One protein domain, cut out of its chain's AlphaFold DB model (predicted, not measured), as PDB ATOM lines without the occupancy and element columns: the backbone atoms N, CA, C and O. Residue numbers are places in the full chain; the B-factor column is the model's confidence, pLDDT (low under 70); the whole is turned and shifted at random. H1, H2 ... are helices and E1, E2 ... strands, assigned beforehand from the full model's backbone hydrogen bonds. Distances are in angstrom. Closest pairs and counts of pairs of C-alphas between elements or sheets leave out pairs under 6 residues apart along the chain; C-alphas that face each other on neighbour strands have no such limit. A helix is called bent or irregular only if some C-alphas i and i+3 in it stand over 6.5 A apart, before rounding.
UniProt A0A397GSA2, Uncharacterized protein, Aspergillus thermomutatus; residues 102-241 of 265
ATOM      1  N   SER A 102      -7.550 -13.017  18.476       93.06
ATOM      2  CA  SER A 102      -8.397 -12.145  19.300       93.06
ATOM      3  C   SER A 102      -9.766 -12.764  19.624       93.06
ATOM      4  O   SER A 102     -10.247 -12.642  20.755       93.06
ATOM      5  N   VAL A 103     -10.373 -13.477  18.666       93.19
ATOM      6  CA  VAL A 103     -11.653 -14.182  18.845       93.19
ATOM      7  C   VAL A 103     -11.468 -15.366  19.788       93.19
ATOM      8  O   VAL A 103     -12.219 -15.505  20.755       93.19
ATOM      9  N   VAL A 104     -10.424 -16.172  19.564       94.69
ATOM     10  CA  VAL A 104     -10.075 -17.304  20.437       94.69
ATOM     11  C   VAL A 104      -9.804 -16.824  21.866       94.69
ATOM     12  O   VAL A 104     -10.370 -17.370  22.813       94.69
ATOM     13  N   ARG A 105      -9.038 -15.736  22.035       94.31
ATOM     14  CA  ARG A 105      -8.774 -15.094  23.333       94.31
ATOM     15  C   ARG A 105     -10.068 -14.684  24.040       94.31
ATOM     16  O   ARG A 105     -10.208 -14.899  25.242       94.31
ATOM     17  N   GLY A 106     -11.022 -14.106  23.308       92.25
ATOM     18  CA  GLY A 106     -12.326 -13.711  23.847       92.25
ATOM     19  C   GLY A 106     -13.124 -14.894  24.403       92.25
ATOM     20  O   GLY A 106     -13.630 -14.824  25.524       92.25
ATOM     21  N   HIS A 107     -13.184 -15.999  23.658       92.50
ATOM     22  CA  HIS A 107     -13.841 -17.228  24.112       92.50
ATOM     23  C   HIS A 107     -13.101 -17.893  25.278       92.50
ATOM     24  O   HIS A 107     -13.738 -18.324  26.241       92.50
ATOM     25  N   PHE A 108     -11.770 -17.916  25.240       92.12
ATOM     26  CA  PHE A 108     -10.951 -18.436  26.331       92.12
ATOM     27  C   PHE A 108     -11.206 -17.681  27.642       92.12
ATOM     28  O   PHE A 108     -11.491 -18.310  28.660       92.12
ATOM     29  N   LYS A 109     -11.233 -16.338  27.615       90.44
ATOM     30  CA  LYS A 109     -11.574 -15.509  28.789       90.44
ATOM     31  C   LYS A 109     -12.925 -15.897  29.404       90.44
ATOM     32  O   LYS A 109     -13.060 -15.906  30.624       90.44
ATOM     33  N   GLN A 110     -13.924 -16.229  28.583       90.31
ATOM     34  CA  GLN A 110     -15.236 -16.675  29.073       90.31
ATOM     35  C   GLN A 110     -15.164 -18.061  29.723       90.31
ATOM     36  O   GLN A 110     -15.737 -18.262  30.795       90.31
ATOM     37  N   TRP A 111     -14.440 -18.997  29.104       90.94
ATOM     38  CA  TRP A 111     -14.239 -20.343  29.640       90.94
ATOM     39  C   TRP A 111     -13.526 -20.316  30.999       90.94
ATOM     40  O   TRP A 111     -14.003 -20.953  31.943       90.94
ATOM     41  N   VAL A 112     -12.463 -19.513  31.136       89.94
ATOM     42  CA  VAL A 112     -11.670 -19.381  32.373       89.94
ATOM     43  C   VAL A 112     -12.540 -19.039  33.583       89.94
ATOM     44  O   VAL A 112     -12.371 -19.635  34.646       89.94
ATOM     45  N   VAL A 113     -13.514 -18.134  33.426       87.94
ATOM     46  CA  VAL A 113     -14.419 -17.731  34.519       87.94
ATOM     47  C   VAL A 113     -15.179 -18.928  35.091       87.94
ATOM     48  O   VAL A 113     -15.354 -19.030  36.304       87.94
ATOM     49  N   THR A 114     -15.631 -19.834  34.224       89.12
ATOM     50  CA  THR A 114     -16.355 -21.040  34.638       89.12
ATOM     51  C   THR A 114     -15.424 -22.152  35.112       89.12
ATOM     52  O   THR A 114     -15.690 -22.749  36.155       89.12
ATOM     53  N   ALA A 115     -14.327 -22.401  34.393       88.12
ATOM     54  CA  ALA A 115     -13.413 -23.506  34.661       88.12
ATOM     55  C   ALA A 115     -12.666 -23.315  35.981       88.12
ATOM     56  O   ALA A 115     -12.681 -24.202  36.822       88.12
ATOM     57  N   CYS A 116     -12.118 -22.125  36.236       85.75
ATOM     58  CA  CYS A 116     -11.341 -21.861  37.449       85.75
ATOM     59  C   CYS A 116     -12.183 -22.030  38.733       85.75
ATOM     60  O   CYS A 116     -11.709 -22.546  39.746       85.75
ATOM     61  N   GLN A 117     -13.472 -21.674  38.679       84.69
ATOM     62  CA  GLN A 117     -14.396 -21.892  39.793       84.69
ATOM     63  C   GLN A 117     -14.750 -23.374  39.986       84.69
ATOM     64  O   GLN A 117     -14.942 -23.796  41.128       84.69
ATOM     65  N   GLN A 118     -14.887 -24.143  38.905       86.69
ATOM     66  CA  GLN A 118     -15.253 -25.562  38.961       86.69
ATOM     67  C   GLN A 118     -14.068 -26.461  39.330       86.69
ATOM     68  O   GLN A 118     -14.250 -27.413  40.083       86.69
ATOM     69  N   GLU A 119     -12.880 -26.151  38.812       86.25
ATOM     70  CA  GLU A 119     -11.670 -26.966  38.933       86.25
ATOM     71  C   GLU A 119     -10.871 -26.617  40.203       86.25
ATOM     72  O   GLU A 119     -10.521 -27.515  40.962       86.25
ATOM     73  N   GLU A 120     -10.659 -25.327  40.499       80.06
ATOM     74  CA  GLU A 120      -9.825 -24.872  41.637       80.06
ATOM     75  C   GLU A 120     -10.637 -24.273  42.794       80.06
ATOM     76  O   GLU A 120     -10.096 -23.891  43.833       80.06
ATOM     77  N   GLY A 121     -11.948 -24.090  42.613       82.56
ATOM     78  CA  GLY A 121     -12.782 -23.380  43.582       82.56
ATOM     79  C   GLY A 121     -12.505 -21.871  43.667       82.56
ATOM     80  O   GLY A 121     -13.020 -21.213  44.576       82.56
ATOM     81  N   ILE A 122     -11.720 -21.303  42.742       80.19
ATOM     82  CA  ILE A 122     -11.353 -19.882  42.750       80.19
ATOM     83  C   ILE A 122     -12.526 -19.046  42.212       80.19
ATOM     84  O   ILE A 122     -12.962 -19.245  41.077       80.19
ATOM     85  N   PRO A 123     -13.041 -18.073  42.986       83.88
ATOM     86  CA  PRO A 123     -14.141 -17.240  42.529       83.88
ATOM     87  C   PRO A 123     -13.702 -16.230  41.464       83.88
ATOM     88  O   PRO A 123     -12.573 -15.741  41.526       83.88
ATOM     89  N   PRO A 124     -14.618 -15.785  40.574       82.06
ATOM     90  CA  PRO A 124     -14.310 -14.843  39.494       82.06
ATOM     91  C   PRO A 124     -13.566 -13.574  39.935       82.06
ATOM     92  O   PRO A 124     -12.711 -13.055  39.227       82.06
ATOM     93  N   LYS A 125     -13.848 -13.095  41.152       81.44
ATOM     94  CA  LYS A 125     -13.205 -11.916  41.754       81.44
ATOM     95  C   LYS A 125     -11.713 -12.094  42.065       81.44
ATOM     96  O   LYS A 125     -11.079 -11.129  42.462       81.44
ATOM     97  N   ARG A 126     -11.184 -13.316  41.983       78.94
ATOM     98  CA  ARG A 126      -9.784 -13.653  42.269       78.94
ATOM     99  C   ARG A 126      -9.059 -14.254  41.064       78.94
ATOM    100  O   ARG A 126      -7.941 -14.723  41.230       78.94
ATOM    101  N   LEU A 127      -9.666 -14.226  39.874       74.00
ATOM    102  CA  LEU A 127      -9.063 -14.787  38.658       74.00
ATOM    103  C   LEU A 127      -7.733 -14.123  38.296       74.00
ATOM    104  O   LEU A 127      -6.841 -14.792  37.800       74.00
ATOM    105  N   GLU A 128      -7.565 -12.836  38.602       70.88
ATOM    106  CA  GLU A 128      -6.297 -12.122  38.394       70.88
ATOM    107  C   GLU A 128      -5.127 -12.685  39.218       70.88
ATOM    108  O   GLU A 128      -3.972 -12.479  38.861       70.88
ATOM    109  N   TYR A 129      -5.419 -13.421  40.296       67.94
ATOM    110  CA  TYR A 129      -4.425 -14.087  41.137       67.94
ATOM    111  C   TYR A 129      -4.225 -15.562  40.776       67.94
ATOM    112  O   TYR A 129      -3.430 -16.237  41.429       67.94
ATOM    113  N   ALA A 130      -4.950 -16.089  39.785       67.44
ATOM    114  CA  ALA A 130      -4.702 -17.432  39.284       67.44
ATOM    115  C   ALA A 130      -3.389 -17.414  38.483       67.44
ATOM    116  O   ALA A 130      -3.357 -16.980  37.337       67.44
ATOM    117  N   GLN A 131      -2.301 -17.851  39.122       66.31
ATOM    118  CA  GLN A 131      -0.945 -17.875  38.550       66.31
ATOM    119  C   GLN A 131      -0.649 -19.144  37.736       66.31
ATOM    120  O   GLN A 131       0.501 -19.409  37.408       66.31
ATOM    121  N   SER A 132      -1.650 -19.985  37.456       73.38
ATOM    122  CA  SER A 132      -1.415 -21.169  36.633       73.38
ATOM    123  C   SER A 132      -1.531 -20.814  35.154       73.38
ATOM    124  O   SER A 132      -2.500 -20.171  34.731       73.38
ATOM    125  N   GLY A 133      -0.584 -21.309  34.348       78.75
ATOM    126  CA  GLY A 133      -0.623 -21.181  32.890       78.75
ATOM    127  C   GLY A 133      -1.970 -21.615  32.291       78.75
ATOM    128  O   GLY A 133      -2.446 -21.000  31.342       78.75
ATOM    129  N   ARG A 134      -2.670 -22.557  32.945       82.94
ATOM    130  CA  ARG A 134      -4.013 -23.060  32.585       82.94
ATOM    131  C   ARG A 134      -5.069 -22.014  32.332       82.94
ATOM    132  O   ARG A 134      -5.878 -22.170  31.423       82.94
ATOM    133  N   TYR A 135      -5.103 -20.991  33.171       85.56
ATOM    134  CA  TYR A 135      -6.137 -19.965  33.111       85.56
ATOM    135  C   TYR A 135      -5.618 -18.681  32.462       85.56
ATOM    136  O   TYR A 135      -6.363 -17.710  32.330       85.56
ATOM    137  N   ARG A 136      -4.349 -18.683  32.042       86.62
ATOM    138  CA  ARG A 136      -3.647 -17.524  31.498       86.62
ATOM    139  C   ARG A 136      -3.332 -17.669  30.016       86.62
ATOM    140  O   ARG A 136      -3.441 -16.683  29.292       86.62
ATOM    141  N   PHE A 137      -3.008 -18.873  29.559       88.12
ATOM    142  CA  PHE A 137      -2.626 -19.162  28.184       88.12
ATOM    143  C   PHE A 137      -3.497 -20.266  27.586       88.12
ATOM    144  O   PHE A 137      -3.960 -21.165  28.285       88.12
ATOM    145  N   CYS A 138      -3.701 -20.215  26.271       90.75
ATOM    146  CA  CYS A 138      -4.275 -21.327  25.523       90.75
ATOM    147  C   CYS A 138      -3.509 -21.588  24.229       90.75
ATOM    148  O   CYS A 138      -2.891 -20.686  23.661       90.75
ATOM    149  N   LEU A 139      -3.567 -22.837  23.771       91.25
ATOM    150  CA  LEU A 139      -3.026 -23.241  22.481       91.25
ATOM    151  C   LEU A 139      -4.122 -23.149  21.420       91.25
ATOM    152  O   LEU A 139      -5.208 -23.708  21.574       91.25
ATOM    153  N   MET A 140      -3.818 -22.450  20.336       93.25
ATOM    154  CA  MET A 140      -4.610 -22.397  19.119       93.25
ATOM    155  C   MET A 140      -3.894 -23.204  18.035       93.25
ATOM    156  O   MET A 140      -2.703 -23.027  17.778       93.25
ATOM    157  N   VAL A 141      -4.641 -24.087  17.375       92.06
ATOM    158  CA  VAL A 141      -4.151 -24.899  16.257       92.06
ATOM    159  C   VAL A 141      -5.025 -24.582  15.051       92.06
ATOM    160  O   VAL A 141      -6.127 -25.105  14.914       92.06
ATOM    161  N   ASN A 142      -4.561 -23.657  14.214       91.69
ATOM    162  CA  ASN A 142      -5.181 -23.378  12.920       91.69
ATOM    163  C   ASN A 142      -4.631 -24.328  11.843       91.69
ATOM    164  O   ASN A 142      -3.736 -25.130  12.111       91.69
ATOM    165  N   GLU A 143      -5.142 -24.214  10.616       91.94
ATOM    166  CA  GLU A 143      -4.688 -25.044   9.490       91.94
ATOM    167  C   GLU A 143      -3.169 -24.940   9.275       91.94
ATOM    168  O   GLU A 143      -2.504 -25.951   9.085       91.94
ATOM    169  N   GLU A 144      -2.591 -23.737   9.365       93.06
ATOM    170  CA  GLU A 144      -1.147 -23.531   9.191       93.06
ATOM    171  C   GLU A 144      -0.330 -24.284  10.253       93.06
ATOM    172  O   GLU A 144       0.595 -25.019   9.912       93.06
ATOM    173  N   ALA A 145      -0.688 -24.134  11.530       92.00
ATOM    174  CA  ALA A 145      -0.033 -24.815  12.641       92.00
ATOM    175  C   ALA A 145      -0.197 -26.339  12.540       92.00
ATOM    176  O   ALA A 145       0.773 -27.079  12.693       92.00
ATOM    177  N   LEU A 146      -1.401 -26.816  12.207       90.88
ATOM    178  CA  LEU A 146      -1.674 -28.240  12.028       90.88
ATOM    179  C   LEU A 146      -0.795 -28.840  10.925       90.88
ATOM    180  O   LEU A 146      -0.140 -29.860  11.135       90.88
ATOM    181  N   GLN A 147      -0.737 -28.187   9.763       91.38
ATOM    182  CA  GLN A 147       0.120 -28.630   8.668       91.38
ATOM    183  C   GLN A 147       1.604 -28.539   9.036       91.38
ATOM    184  O   GLN A 147       2.379 -29.396   8.618       91.38
ATOM    185  N   SER A 148       2.012 -27.545   9.825       90.56
ATOM    186  CA  SER A 148       3.394 -27.414  10.292       90.56
ATOM    187  C   SER A 148       3.842 -28.644  11.090       90.56
ATOM    188  O   SER A 148       4.890 -29.221  10.805       90.56
ATOM    189  N   VAL A 149       3.003 -29.107  12.022       87.31
ATOM    190  CA  VAL A 149       3.278 -30.292  12.851       87.31
ATOM    191  C   VAL A 149       3.232 -31.582  12.026       87.31
ATOM    192  O   VAL A 149       4.126 -32.417  12.133       87.31
ATOM    193  N   LEU A 150       2.224 -31.753  11.163       86.44
ATOM    194  CA  LEU A 150       2.067 -32.980  10.369       86.44
ATOM    195  C   LEU A 150       3.184 -33.186   9.335       86.44
ATOM    196  O   LEU A 150       3.496 -34.326   8.994       86.44
ATOM    197  N   ASN A 151       3.773 -32.099   8.833       85.88
ATOM    198  CA  ASN A 151       4.847 -32.144   7.840       85.88
ATOM    199  C   ASN A 151       6.255 -32.114   8.464       85.88
ATOM    200  O   ASN A 151       7.245 -32.094   7.728       85.88
ATOM    201  N   ALA A 152       6.361 -32.109   9.795       79.94
ATOM    202  CA  ALA A 152       7.638 -32.073  10.493       79.94
ATOM    203  C   ALA A 152       8.456 -33.354  10.226       79.94
ATOM    204  O   ALA A 152       7.914 -34.463  10.287       79.94
ATOM    205  N   PRO A 153       9.766 -33.246   9.930       71.12
ATOM    206  CA  PRO A 153      10.596 -34.418   9.717       71.12
ATOM    207  C   PRO A 153      10.741 -35.202  11.028       71.12
ATOM    208  O   PRO A 153      11.062 -34.622  12.068       71.12
ATOM    209  N   PRO A 154      10.577 -36.531  11.007       60.16
ATOM    210  CA  PRO A 154      10.869 -37.332  12.175       60.16
ATOM    211  C   PRO A 154      12.396 -37.351  12.374       60.16
ATOM    212  O   PRO A 154      13.133 -37.710  11.460       60.16
ATOM    213  N   VAL A 155      12.855 -37.039  13.593       54.50
ATOM    214  CA  VAL A 155      14.152 -37.460  14.188       54.50
ATOM    215  C   VAL A 155      15.306 -36.432  14.321       54.50
ATOM    216  O   VAL A 155      16.233 -36.721  15.066       54.50
ATOM    217  N   GLU A 156      15.267 -35.191  13.820       50.53
ATOM    218  CA  GLU A 156      16.368 -34.223  14.098       50.53
ATOM    219  C   GLU A 156      15.880 -32.888  14.690       50.53
ATOM    220  O   GLU A 156      15.776 -31.862  14.018       50.53
ATOM    221  N   ARG A 157      15.624 -32.903  16.010       53.59
ATOM    222  CA  ARG A 157      15.091 -31.792  16.837       53.59
ATOM    223  C   ARG A 157      15.955 -30.520  16.883       53.59
ATOM    224  O   ARG A 157      15.593 -29.539  17.519       53.59
ATOM    225  N   VAL A 158      17.092 -30.498  16.190       50.44
ATOM    226  CA  VAL A 158      17.980 -29.329  16.142       50.44
ATOM    227  C   VAL A 158      17.495 -28.294  15.121       50.44
ATOM    228  O   VAL A 158      17.931 -27.155  15.188       50.44
ATOM    229  N   ASN A 159      16.577 -28.633  14.205       56.03
ATOM    230  CA  ASN A 159      16.053 -27.715  13.180       56.03
ATOM    231  C   ASN A 159      14.524 -27.782  13.009       56.03
ATOM    232  O   ASN A 159      14.030 -27.481  11.925       56.03
ATOM    233  N   GLY A 160      13.783 -28.155  14.062       64.38
ATOM    234  CA  GLY A 160      12.316 -28.136  14.037       64.38
ATOM    235  C   GLY A 160      11.789 -26.787  13.545       64.38
ATOM    236  O   GLY A 160      12.398 -25.748  13.830       64.38
ATOM    237  N   THR A 161      10.718 -26.826  12.759       77.56
ATOM    238  CA  THR A 161       9.939 -25.667  12.281       77.56
ATOM    239  C   THR A 161       8.454 -25.829  12.597       77.56
ATOM    240  O   THR A 161       7.653 -24.959  12.267       77.56
ATOM    241  N   ASP A 162       8.096 -26.961  13.196       86.88
ATOM    242  CA  ASP A 162       6.784 -27.279  13.716       86.88
ATOM    243  C   ASP A 162       6.432 -26.344  14.865       86.88
ATOM    244  O   ASP A 162       7.241 -26.080  15.754       86.88
ATOM    245  N   PHE A 163       5.220 -25.804  14.818       90.75
ATOM    246  CA  PHE A 163       4.775 -24.828  15.795       90.75
ATOM    247  C   PHE A 163       3.283 -24.952  16.063       90.75
ATOM    248  O   PHE A 163       2.506 -25.405  15.221       90.75
ATOM    249  N   VAL A 164       2.891 -24.447  17.224       91.56
ATOM    250  CA  VAL A 164       1.512 -24.127  17.586       91.56
ATOM    251  C   VAL A 164       1.424 -22.655  17.979       91.56
ATOM    252  O   VAL A 164       2.441 -21.977  18.142       91.56
ATOM    253  N   ILE A 165       0.209 -22.123  18.081       93.94
ATOM    254  CA  ILE A 165      -0.003 -20.721  18.440       93.94
ATOM    255  C   ILE A 165      -0.317 -20.655  19.931       93.94
ATOM    256  O   ILE A 165      -1.346 -21.160  20.369       93.94
ATOM    257  N   LEU A 166       0.548 -20.011  20.710       92.62
ATOM    258  CA  LEU A 166       0.289 -19.718  22.114       92.62
ATOM    259  C   LEU A 166      -0.377 -18.346  22.228       92.62
ATOM    260  O   LEU A 166       0.197 -17.327  21.842       92.62
ATOM    261  N   VAL A 167      -1.583 -18.313  22.787       93.44
ATOM    262  CA  VAL A 167      -2.364 -17.090  22.979       93.44
ATOM    263  C   VAL A 167      -2.329 -16.687  24.447       93.44
ATOM    264  O   VAL A 167      -2.710 -17.464  25.323       93.44
ATOM    265  N   ASN A 168      -1.935 -15.442  24.719       91.50
ATOM    266  CA  ASN A 168      -2.054 -14.854  26.046       91.50
ATOM    267  C   ASN A 168      -3.502 -14.407  26.273       91.50
ATOM    268  O   ASN A 168      -3.994 -13.433  25.693       91.50
ATOM    269  N   GLY A 169      -4.188 -15.151  27.133       89.94
ATOM    270  CA  GLY A 169      -5.561 -14.931  27.551       89.94
ATOM    271  C   GLY A 169      -5.754 -13.641  28.332       89.94
ATOM    272  O   GLY A 169      -6.854 -13.111  28.319       89.94
ATOM    273  N   MET A 170      -4.717 -13.101  28.968       85.94
ATOM    274  CA  MET A 170      -4.803 -11.898  29.803       85.94
ATOM    275  C   MET A 170      -4.289 -10.639  29.108       85.94
ATOM    276  O   MET A 170      -4.469  -9.546  29.641       85.94
ATOM    277  N   TRP A 171      -3.719 -10.773  27.909       89.69
ATOM    278  CA  TRP A 171      -3.212  -9.638  27.153       89.69
ATOM    279  C   TRP A 171      -4.314  -8.615  26.858       89.69
ATOM    280  O   TRP A 171      -5.462  -8.948  26.506       89.69
ATOM    281  N   VAL A 172      -3.925  -7.355  26.999       84.12
ATOM    282  CA  VAL A 172      -4.668  -6.161  26.619       84.12
ATOM    283  C   VAL A 172      -3.699  -5.242  25.872       84.12
ATOM    284  O   VAL A 172      -2.520  -5.233  26.218       84.12
ATOM    285  N   PRO A 173      -4.155  -4.483  24.862       80.94
ATOM    286  CA  PRO A 173      -3.312  -3.468  24.248       80.94
ATOM    287  C   PRO A 173      -3.017  -2.394  25.300       80.94
ATOM    288  O   PRO A 173      -3.919  -1.650  25.695       80.94
ATOM    289  N   GLU A 174      -1.783  -2.342  25.792       69.00
ATOM    290  CA  GLU A 174      -1.314  -1.237  26.622       69.00
ATOM    291  C   GLU A 174      -1.090  -0.036  25.705       69.00
ATOM    292  O   GLU A 174      -0.048   0.104  25.076       69.00
ATOM    293  N   MET A 175      -2.112   0.811  25.571       60.50
ATOM    294  CA  MET A 175      -1.938   2.116  24.940       60.50
ATOM    295  C   MET A 175      -1.386   3.064  26.001       60.50
ATOM    296  O   MET A 175      -2.149   3.591  26.813       60.50
ATOM    297  N   MET A 176      -0.065   3.218  26.027       59.34
ATOM    298  CA  MET A 176       0.591   4.247  26.832       59.34
ATOM    299  C   MET A 176       0.210   5.623  26.283       59.34
ATOM    300  O   MET A 176       0.071   5.802  25.071       59.34
ATOM    301  N   ASP A 177      -0.007   6.595  27.166       65.12
ATOM    302  CA  ASP A 177      -0.274   7.959  26.719       65.12
ATOM    303  C   ASP A 177       1.019   8.661  26.259       65.12
ATOM    304  O   ASP A 177       2.136   8.233  26.558       65.12
ATOM    305  N   GLU A 178       0.878   9.756  25.504       64.44
ATOM    306  CA  GLU A 178       2.020  10.514  24.964       64.44
ATOM    307  C   GLU A 178       3.011  10.967  26.055       64.44
ATOM    308  O   GLU A 178       4.200  11.142  25.779       64.44
ATOM    309  N   ALA A 179       2.546  11.158  27.296       65.25
ATOM    310  CA  ALA A 179       3.378  11.599  28.408       65.25
ATOM    311  C   ALA A 179       4.198  10.449  29.011       65.25
ATOM    312  O   ALA A 179       5.347  10.667  29.398       65.25
ATOM    313  N   GLU A 180       3.644   9.236  29.066       64.81
ATOM    314  CA  GLU A 180       4.378   8.029  29.446       64.81
ATOM    315  C   GLU A 180       5.394   7.625  28.371       64.81
ATOM    316  O   GLU A 180       6.535   7.317  28.707       64.81
ATOM    317  N   ILE A 181       5.036   7.712  27.084       62.03
ATOM    318  CA  ILE A 181       5.951   7.431  25.961       62.03
ATOM    319  C   ILE A 181       7.185   8.344  26.023       62.03
ATOM    320  O   ILE A 181       8.314   7.872  25.893       62.03
ATOM    321  N   ALA A 182       6.997   9.633  26.322       64.88
ATOM    322  CA  ALA A 182       8.089  10.603  26.434       64.88
ATOM    323  C   ALA A 182       9.100  10.293  27.560       64.88
ATOM    324  O   ALA A 182      10.221  10.803  27.538       64.88
ATOM    325  N   LEU A 183       8.736   9.465  28.551       67.75
ATOM    326  CA  LEU A 183       9.655   9.005  29.599       67.75
ATOM    327  C   LEU A 183      10.546   7.840  29.140       67.75
ATOM    328  O   LEU A 183      11.570   7.575  29.774       67.75
ATOM    329  N   TYR A 184      10.177   7.169  28.047       63.84
ATOM    330  CA  TYR A 184      10.810   5.953  27.533       63.84
ATOM    331  C   TYR A 184      11.182   6.064  26.040       63.84
ATOM    332  O   TYR A 184      11.220   5.053  25.344       63.84
ATOM    333  N   ASP A 185      11.506   7.278  25.575       56.69
ATOM    334  CA  ASP A 185      11.780   7.672  24.172       56.69
ATOM    335  C   ASP A 185      12.840   6.798  23.447       56.69
ATOM    336  O   ASP A 185      12.882   6.730  22.225       56.69
ATOM    337  N   ASP A 186      13.667   6.058  24.197       60.09
ATOM    338  CA  ASP A 186      14.711   5.158  23.680       60.09
ATOM    339  C   ASP A 186      14.359   3.650  23.768       60.09
ATOM    340  O   ASP A 186      15.239   2.800  23.605       60.09
ATOM    341  N   CYS A 187      13.105   3.268  24.051       58.81
ATOM    342  CA  CYS A 187      12.709   1.861  24.191       58.81
ATOM    343  C   CYS A 187      12.122   1.278  22.884       58.81
ATOM    344  O   CYS A 187      10.985   1.593  22.531       58.81
ATOM    345  N   PRO A 188      12.818   0.360  22.178       56.81
ATOM    346  CA  PRO A 188      12.338  -0.192  20.903       56.81
ATOM    347  C   PRO A 188      11.030  -0.988  21.015       56.81
ATOM    348  O   PRO A 188      10.331  -1.174  20.023       56.81
ATOM    349  N   SER A 189      10.690  -1.490  22.207       58.94
ATOM    350  CA  SER A 189       9.446  -2.233  22.441       58.94
ATOM    351  C   SER A 189       8.199  -1.346  22.495       58.94
ATOM    352  O   SER A 189       7.100  -1.889  22.502       58.94
ATOM    353  N   LEU A 190       8.364  -0.017  22.538       60.56
ATOM    354  CA  LEU A 190       7.277   0.966  22.624       60.56
ATOM    355  C   LEU A 190       7.011   1.704  21.301       60.56
ATOM    356  O   LEU A 190       6.196   2.619  21.267       60.56
ATOM    357  N   SER A 191       7.698   1.345  20.211       63.97
ATOM    358  CA  SER A 191       7.385   1.903  18.893       63.97
ATOM    359  C   SER A 191       6.134   1.227  18.325       63.97
ATOM    360  O   SER A 191       6.140   0.011  18.144       63.97
ATOM    361  N   ASP A 192       5.116   1.992  17.945       64.44
ATOM    362  CA  ASP A 192       3.897   1.472  17.294       64.44
ATOM    363  C   ASP A 192       4.057   1.247  15.776       64.44
ATOM    364  O   ASP A 192       3.077   1.055  15.054       64.44
ATOM    365  N   ASP A 193       5.298   1.258  15.283       74.75
ATOM    366  CA  ASP A 193       5.646   1.249  13.859       74.75
ATOM    367  C   ASP A 193       5.905  -0.165  13.298       74.75
ATOM    368  O   ASP A 193       6.507  -0.314  12.230       74.75
ATOM    369  N   TYR A 194       5.490  -1.227  13.998       86.44
ATOM    370  CA  TYR A 194       5.680  -2.590  13.499       86.44
ATOM    371  C   TYR A 194       4.666  -2.951  12.409       86.44
ATOM    372  O   TYR A 194       3.501  -2.547  12.447       86.44
ATOM    373  N   ASP A 195       5.086  -3.815  11.477       91.25
ATOM    374  CA  ASP A 195       4.200  -4.372  10.453       91.25
ATOM    375  C   ASP A 195       2.962  -5.023  11.096       91.25
ATOM    376  O   ASP A 195       3.108  -5.808  12.043       91.25
ATOM    377  N   PRO A 196       1.744  -4.738  10.604       92.25
ATOM    378  CA  PRO A 196       0.517  -5.155  11.266       92.25
ATOM    379  C   PRO A 196       0.366  -6.681  11.277       92.25
ATOM    380  O   PRO A 196       0.349  -7.327  10.230       92.25
ATOM    381  N   VAL A 197       0.163  -7.251  12.465       93.06
ATOM    382  CA  VAL A 197      -0.150  -8.672  12.671       93.06
ATOM    383  C   VAL A 197      -1.584  -8.770  13.171       93.06
ATOM    384  O   VAL A 197      -1.909  -8.253  14.236       93.06
ATOM    385  N   GLU A 198      -2.468  -9.369  12.368       91.25
ATOM    386  CA  GLU A 198      -3.926  -9.355  12.602       91.25
ATOM    387  C   GLU A 198      -4.491  -7.938  12.866       91.25
ATOM    388  O   GLU A 198      -5.467  -7.763  13.591       91.25
ATOM    389  N   GLY A 199      -3.872  -6.906  12.276       90.25
ATOM    390  CA  GLY A 199      -4.247  -5.501  12.473       90.25
ATOM    391  C   GLY A 199      -3.631  -4.820  13.704       90.25
ATOM    392  O   GLY A 199      -3.897  -3.640  13.914       90.25
ATOM    393  N   CYS A 200      -2.804  -5.514  14.493       89.62
ATOM    394  CA  CYS A 200      -2.058  -4.944  15.617       89.62
ATOM    395  C   CYS A 200      -0.653  -4.493  15.180       89.62
ATOM    396  O   CYS A 200       0.100  -5.292  14.619       89.62
ATOM    397  N   THR A 201      -0.294  -3.237  15.456       90.56
ATOM    398  CA  THR A 201       1.031  -2.654  15.149       90.56
ATOM    399  C   THR A 201       1.948  -2.555  16.369       90.56
ATOM    400  O   THR A 201       3.087  -2.115  16.252       90.56
ATOM    401  N   LEU A 202       1.487  -3.018  17.536       88.50
ATOM    402  CA  LEU A 202       2.317  -3.121  18.732       88.50
ATOM    403  C   LEU A 202       3.408  -4.189  18.549       88.50
ATOM    404  O   LEU A 202       3.281  -5.128  17.745       88.50
ATOM    405  N   HIS A 203       4.476  -4.072  19.340       88.50
ATOM    406  CA  HIS A 203       5.488  -5.120  19.448       88.50
ATOM    407  C   HIS A 203       4.877  -6.416  20.006       88.50
ATOM    408  O   HIS A 203       4.978  -7.469  19.372       88.50
ATOM    409  N   ASP A 204       4.213  -6.336  21.166       91.12
ATOM    410  CA  ASP A 204       3.457  -7.443  21.760       91.12
ATOM    411  C   ASP A 204       2.024  -7.470  21.216       91.12
ATOM    412  O   ASP A 204       1.235  -6.570  21.488       91.12
ATOM    413  N   VAL A 205       1.681  -8.512  20.455       93.44
ATOM    414  CA  VAL A 205       0.345  -8.699  19.860       93.44
ATOM    415  C   VAL A 205      -0.537  -9.665  20.670       93.44
ATOM    416  O   VAL A 205      -1.670  -9.993  20.292       93.44
ATOM    417  N   GLY A 206      -0.029 -10.124  21.816       93.06
ATOM    418  CA  GLY A 206      -0.710 -10.994  22.768       93.06
ATOM    419  C   GLY A 206      -0.808 -12.450  22.336       93.06
ATOM    420  O   GLY A 206      -1.675 -13.182  22.830       93.06
ATOM    421  N   TRP A 207       0.004 -12.860  21.370       95.00
ATOM    422  CA  TRP A 207       0.165 -14.243  20.941       95.00
ATOM    423  C   TRP A 207       1.520 -14.413  20.249       95.00
ATOM    424  O   TRP A 207       2.067 -13.456  19.705       95.00
ATOM    425  N   MET A 208       2.048 -15.632  20.257       93.88
ATOM    426  CA  MET A 208       3.277 -15.983  19.547       93.88
ATOM    427  C   MET A 208       3.194 -17.398  18.976       93.88
ATOM    428  O   MET A 208       2.391 -18.214  19.434       93.88
ATOM    429  N   LYS A 209       4.022 -17.698  17.973       93.56
ATOM    430  CA  LYS A 209       4.268 -19.087  17.573       93.56
ATOM    431  C   LYS A 209       5.243 -19.696  18.574       93.56
ATOM    432  O   LYS A 209       6.221 -19.048  18.927       93.56
ATOM    433  N   VAL A 210       4.995 -20.922  19.012       88.31
ATOM    434  CA  VAL A 210       5.909 -21.684  19.875       88.31
ATOM    435  C   VAL A 210       6.170 -23.046  19.261       88.31
ATOM    436  O   VAL A 210       5.279 -23.587  18.600       88.31
ATOM    437  N   PHE A 211       7.367 -23.600  19.453       86.00
ATOM    438  CA  PHE A 211       7.644 -24.960  18.993       86.00
ATOM    439  C   PHE A 211       6.676 -25.953  19.639       86.00
ATOM    440  O   PHE A 211       6.308 -25.795  20.803       86.00
ATOM    441  N   TYR A 212       6.221 -26.940  18.864       81.94
ATOM    442  CA  TYR A 212       5.210 -27.892  19.331       81.94
ATOM    443  C   TYR A 212       5.692 -28.665  20.569       81.94
ATOM    444  O   TYR A 212       4.941 -28.781  21.531       81.94
ATOM    445  N   ASP A 213       6.952 -29.107  20.584       75.00
ATOM    446  CA  ASP A 213       7.563 -29.787  21.733       75.00
ATOM    447  C   ASP A 213       7.712 -28.865  22.956       75.00
ATOM    448  O   ASP A 213       7.434 -29.271  24.083       75.00
ATOM    449  N   GLY A 214       8.077 -27.602  22.734       75.19
ATOM    450  CA  GLY A 214       8.162 -26.580  23.776       75.19
ATOM    451  C   GLY A 214       6.807 -26.128  24.329       75.19
ATOM    452  O   GLY A 214       6.765 -25.555  25.410       75.19
ATOM    453  N   ALA A 215       5.699 -26.378  23.626       77.50
ATOM    454  CA  ALA A 215       4.349 -26.005  24.056       77.50
ATOM    455  C   ALA A 215       3.710 -27.000  25.038       77.50
ATOM    456  O   ALA A 215       2.625 -26.729  25.558       77.50
ATOM    457  N   GLU A 216       4.345 -28.157  25.245       72.69
ATOM    458  CA  GLU A 216       3.874 -29.199  26.152       72.69
ATOM    459  C   GLU A 216       4.185 -28.822  27.622       72.69
ATOM    460  O   GLU A 216       4.027 -27.675  28.044       72.69
ATOM    461  N   ILE A 217       4.585 -29.790  28.449       66.38
ATOM    462  CA  ILE A 217       4.760 -29.607  29.899       66.38
ATOM    463  C   ILE A 217       5.787 -28.515  30.231       66.38
ATOM    464  O   ILE A 217       5.577 -27.766  31.184       66.38
ATOM    465  N   ASP A 218       6.857 -28.402  29.444       64.88
ATOM    466  CA  ASP A 218       7.951 -27.468  29.716       64.88
ATOM    467  C   ASP A 218       7.486 -26.013  29.541       64.88
ATOM    468  O   ASP A 218       7.588 -25.214  30.471       64.88
ATOM    469  N   GLY A 219       6.835 -25.685  28.419       69.19
ATOM    470  CA  GLY A 219       6.249 -24.357  28.217       69.19
ATOM    471  C   GLY A 219       5.174 -24.019  29.244       69.19
ATOM    472  O   GLY A 219       5.041 -22.866  29.642       69.19
ATOM    473  N   TRP A 220       4.427 -25.013  29.725       67.94
ATOM    474  CA  TRP A 220       3.450 -24.806  30.791       67.94
ATOM    475  C   TRP A 220       4.076 -24.495  32.153       67.94
ATOM    476  O   TRP A 220       3.499 -23.736  32.932       67.94
ATOM    477  N   ALA A 221       5.218 -25.109  32.463       68.94
ATOM    478  CA  ALA A 221       5.946 -24.870  33.704       68.94
ATOM    479  C   ALA A 221       6.676 -23.518  33.684       68.94
ATOM    480  O   ALA A 221       6.711 -22.836  34.707       68.94
ATOM    481  N   ASP A 222       7.206 -23.129  32.523       69.44
ATOM    482  CA  ASP A 222       8.026 -21.926  32.361       69.44
ATOM    483  C   ASP A 222       7.207 -20.649  32.113       69.44
ATOM    484  O   ASP A 222       7.714 -19.552  32.314       69.44
ATOM    485  N   LEU A 223       5.943 -20.761  31.691       77.00
ATOM    486  CA  LEU A 223       5.049 -19.621  31.462       77.00
ATOM    487  C   LEU A 223       3.928 -19.590  32.503       77.00
ATOM    488  O   LEU A 223       2.826 -20.103  32.275       77.00
ATOM    489  N   CYS A 224       4.182 -18.940  33.636       69.25
ATOM    490  CA  CYS A 224       3.196 -18.795  34.704       69.25
ATOM    491  C   CYS A 224       2.667 -17.358  34.831       69.25
ATOM    492  O   CYS A 224       1.487 -17.171  35.147       69.25
ATOM    493  N   ASP A 225       3.482 -16.340  34.533       73.50
ATOM    494  CA  ASP A 225       3.104 -14.942  34.762       73.50
ATOM    495  C   ASP A 225       3.428 -13.956  33.610       73.50
ATOM    496  O   ASP A 225       3.595 -14.329  32.447       73.50
ATOM    497  N   VAL A 226       3.347 -12.647  33.898       72.75
ATOM    498  CA  VAL A 226       3.636 -11.560  32.935       72.75
ATOM    499  C   VAL A 226       5.128 -11.477  32.608       72.75
ATOM    500  O   VAL A 226       5.484 -11.173  31.473       72.75
ATOM    501  N   GLN A 227       5.988 -11.695  33.599       77.19
ATOM    502  CA  GLN A 227       7.436 -11.572  33.466       77.19
ATOM    503  C   GLN A 227       7.969 -12.711  32.604       77.19
ATOM    504  O   GLN A 227       8.757 -12.458  31.693       77.19
ATOM    505  N   ASP A 228       7.451 -13.923  32.812       80.50
ATOM    506  CA  ASP A 228       7.759 -15.078  31.966       80.50
ATOM    507  C   ASP A 228       7.358 -14.814  30.509       80.50
ATOM    508  O   ASP A 228       8.148 -15.004  29.583       80.50
ATOM    509  N   TRP A 229       6.144 -14.291  30.294       85.44
ATOM    510  CA  TRP A 229       5.683 -13.909  28.958       85.44
ATOM    511  C   TRP A 229       6.637 -12.911  28.297       85.44
ATOM    512  O   TRP A 229       7.072 -13.141  27.174       85.44
ATOM    513  N   GLN A 230       7.005 -11.831  28.989       82.06
ATOM    514  CA  GLN A 230       7.913 -10.812  28.453       82.06
ATOM    515  C   GLN A 230       9.309 -11.364  28.142       82.06
ATOM    516  O   GLN A 230       9.910 -10.968  27.145       82.06
ATOM    517  N   LEU A 231       9.821 -12.273  28.975       82.62
ATOM    518  CA  LEU A 231      11.135 -12.884  28.789       82.62
ATOM    519  C   LEU A 231      11.187 -13.767  27.538       82.62
ATOM    520  O   LEU A 231      12.224 -13.858  26.878       82.62
ATOM    521  N   HIS A 232      10.070 -14.416  27.223       82.31
ATOM    522  CA  HIS A 232      10.012 -15.434  26.188       82.31
ATOM    523  C   HIS A 232       9.240 -15.035  24.932       82.31
ATOM    524  O   HIS A 232       9.198 -15.810  23.975       82.31
ATOM    525  N   TYR A 233       8.642 -13.847  24.910       88.69
ATOM    526  CA  TYR A 233       7.852 -13.381  23.786       88.69
ATOM    527  C   TYR A 233       8.701 -13.201  22.520       88.69
ATOM    528  O   TYR A 233       9.679 -12.452  22.502       88.69
ATOM    529  N   TYR A 234       8.265 -13.841  21.435       90.69
ATOM    530  CA  TYR A 234       8.750 -13.594  20.078       90.69
ATOM    531  C   TYR A 234       7.596 -13.114  19.209       90.69
ATOM    532  O   TYR A 234       6.556 -13.768  19.114       90.69
ATOM    533  N   ARG A 235       7.787 -11.965  18.557       92.06
ATOM    534  CA  ARG A 235       6.771 -11.384  17.684       92.06
ATOM    535  C   ARG A 235       6.603 -12.242  16.419       92.06
ATOM    536  O   ARG A 235       7.591 -12.474  15.722       92.06
ATOM    537  N   PRO A 236       5.378 -12.668  16.064       93.31
ATOM    538  CA  PRO A 236       5.124 -13.346  14.794       93.31
ATOM    539  C   PRO A 236       5.620 -12.523  13.586       93.31
ATOM    540  O   PRO A 236       5.520 -11.291  13.611       93.31
ATOM    541  N   PRO A 237       6.122 -13.168  12.513       91.12
ATOM    542  CA  PRO A 237       6.011 -14.597  12.192       91.12
ATOM    543  C   PRO A 237       7.092 -15.504  12.803       91.12
ATOM    544  O   PRO A 237       7.084 -16.702  12.512       91.12
ATOM    545  N   ASP A 238       7.997 -14.963  13.622       90.44
ATOM    546  CA  ASP A 238       9.054 -15.747  14.261       90.44
ATOM    547  C   ASP A 238       8.483 -16.732  15.301       90.44
ATOM    548  O   ASP A 238       7.400 -16.526  15.856       90.44
ATOM    549  N   ILE A 239       9.209 -17.831  15.542       88.25
ATOM    550  CA  ILE A 239       8.815 -18.911  16.460       88.25
ATOM    551  C   ILE A 239       9.652 -18.817  17.741       88.25
ATOM    552  O   ILE A 239      10.883 -18.824  17.688       88.25
ATOM    553  N   GLY A 240       8.975 -18.745  18.887       78.81
ATOM    554  CA  GLY A 240       9.562 -18.732  20.223       78.81
ATOM    555  C   GLY A 240       9.775 -20.129  20.826       78.81
ATOM    556  O   GLY A 240       9.130 -21.096  20.436       78.81
ATOM    557  N   PHE A 241      10.667 -20.188  21.820       63.03
ATOM    558  CA  PHE A 241      11.079 -21.338  22.653       63.03
ATOM    559  C   PHE A 241      11.823 -22.522  22.005       63.03
ATOM    560  O   PHE A 241      11.230 -23.536  21.677       63.03
TER     561      PHE A 241
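AT A GLANCE: This is residues 102 to 241 of the 265 residues of an uncharacterized protein of Aspergillus thermomutatus (UniProt A0A397GSA2). A small antiparallel sheet of three strands, E1, E2 and E3, lies near the middle, with H4 and the first part of H1 on one face of it, while H6 and H7 only graze the sheet. H1 runs on beyond the sheet to H2, H3 leads back to E1, and two loop regions reach far out: the loop with Val 155, and the region of H5, after which residues 182 to 187 stick out. The printed part has 140 residues with seven named helices and three named strands, in the chain order H1 H2 H3 E1 H4 E2 H5 E3 H6 H7; the sheet's order is E1 E2 E3. The class is mixed, helices and strands, with under half of the residues in named elements. The whole is compact, with a radius of gyration of the C-alphas of 16.6 A and spans of 52 by 41 by 25 A.

HOW THE PARTS SIT: Start at the inner strand E2, residues 163 to 168. Edge strand E1, residues 137 to 140, is its antiparallel neighbour at 140 degrees; look there for N 140 and O 165, within hydrogen-bond range at 2.8 A. Edge strand E3, residues 207 to 211, is its other antiparallel neighbour, at 147 degrees, with N 164 and O 210 at 2.9 A. Outside the named strands, residues 239 to 240 pair parallel with residues 209 to 210 of E3. H1, residues 102 to 119, is on the sheet at a height of 8.7 A; the two make two layers, a helix on one face of a sheet. On the local plane H1 stands at 53 degrees to E1, slantwise to the strands; the closest C-alphas of the two are those of Phe 108 and Cys 138, 7.3 A apart. H4, residues 143 to 150, is on the same face at a height of 6.3 A; its closest C-alpha to E2 is that of Ala 145, 5.2 A from that of Val 164. With its residues 113 to 117 alone, H1 touches H2, residues 124 to 129, about perpendicular at 76 degrees; the closest C-alphas are those of Val 113 and Pro 124, 5.8 A apart. H3, residues 133 to 136, only just touches H6, residues 217 to 222, with 3 pairs of C-alphas within 8 A, the closest being those of Gly 133 and Trp 220 at 5.8 A. H6 grazes the sheet with residues 219 to 220, and H7, residues 226 to 232, grazes it too. H5, residues 178 to 181, is not on the sheet and is apart from H1 and H7, among others. Every O i to N i+4 pair is within hydrogen-bond range in H4, H6 and H7, against 11 of 14 in H1 and 0 of 2 in H2, where 2 of 3 O i to N i+3 pairs are within range; H3 and H5 are too short for an O i to N i+4 pair.

IN THESE COORDINATES: Find C-alpha 163 at (4.775, -24.828, 15.795); from there E2 runs 15.8 A to C-alpha 168, while E3 measures 13.2 A and E1 9.8 A. Find C-alpha 102 at (-8.397, -12.145, 19.300), where H1 begins; it runs 24.8 A to C-alpha 119, with a kink of 35 degrees near residue 113. H2 is irregular, with C-alphas 125 and 128 7.7 A apart. H4 measures 10.5 A, and H7, 10.1 A long, ends with C-alpha 232 at (10.012, -15.434, 26.188).

THE WHOLE: The two C-alphas farthest apart, those of Val 155 and Ala 179, are 52.2 A apart. The printed part has no cut. The links H4 to E2, 12 residues, and H5 to E3, 25 residues, are long. The mean pLDDT of the printed part is 80.3; look for values under 70 at residues 129 to 131, 154 to 160, 174 to 192, 217 to 222, 224 and 241.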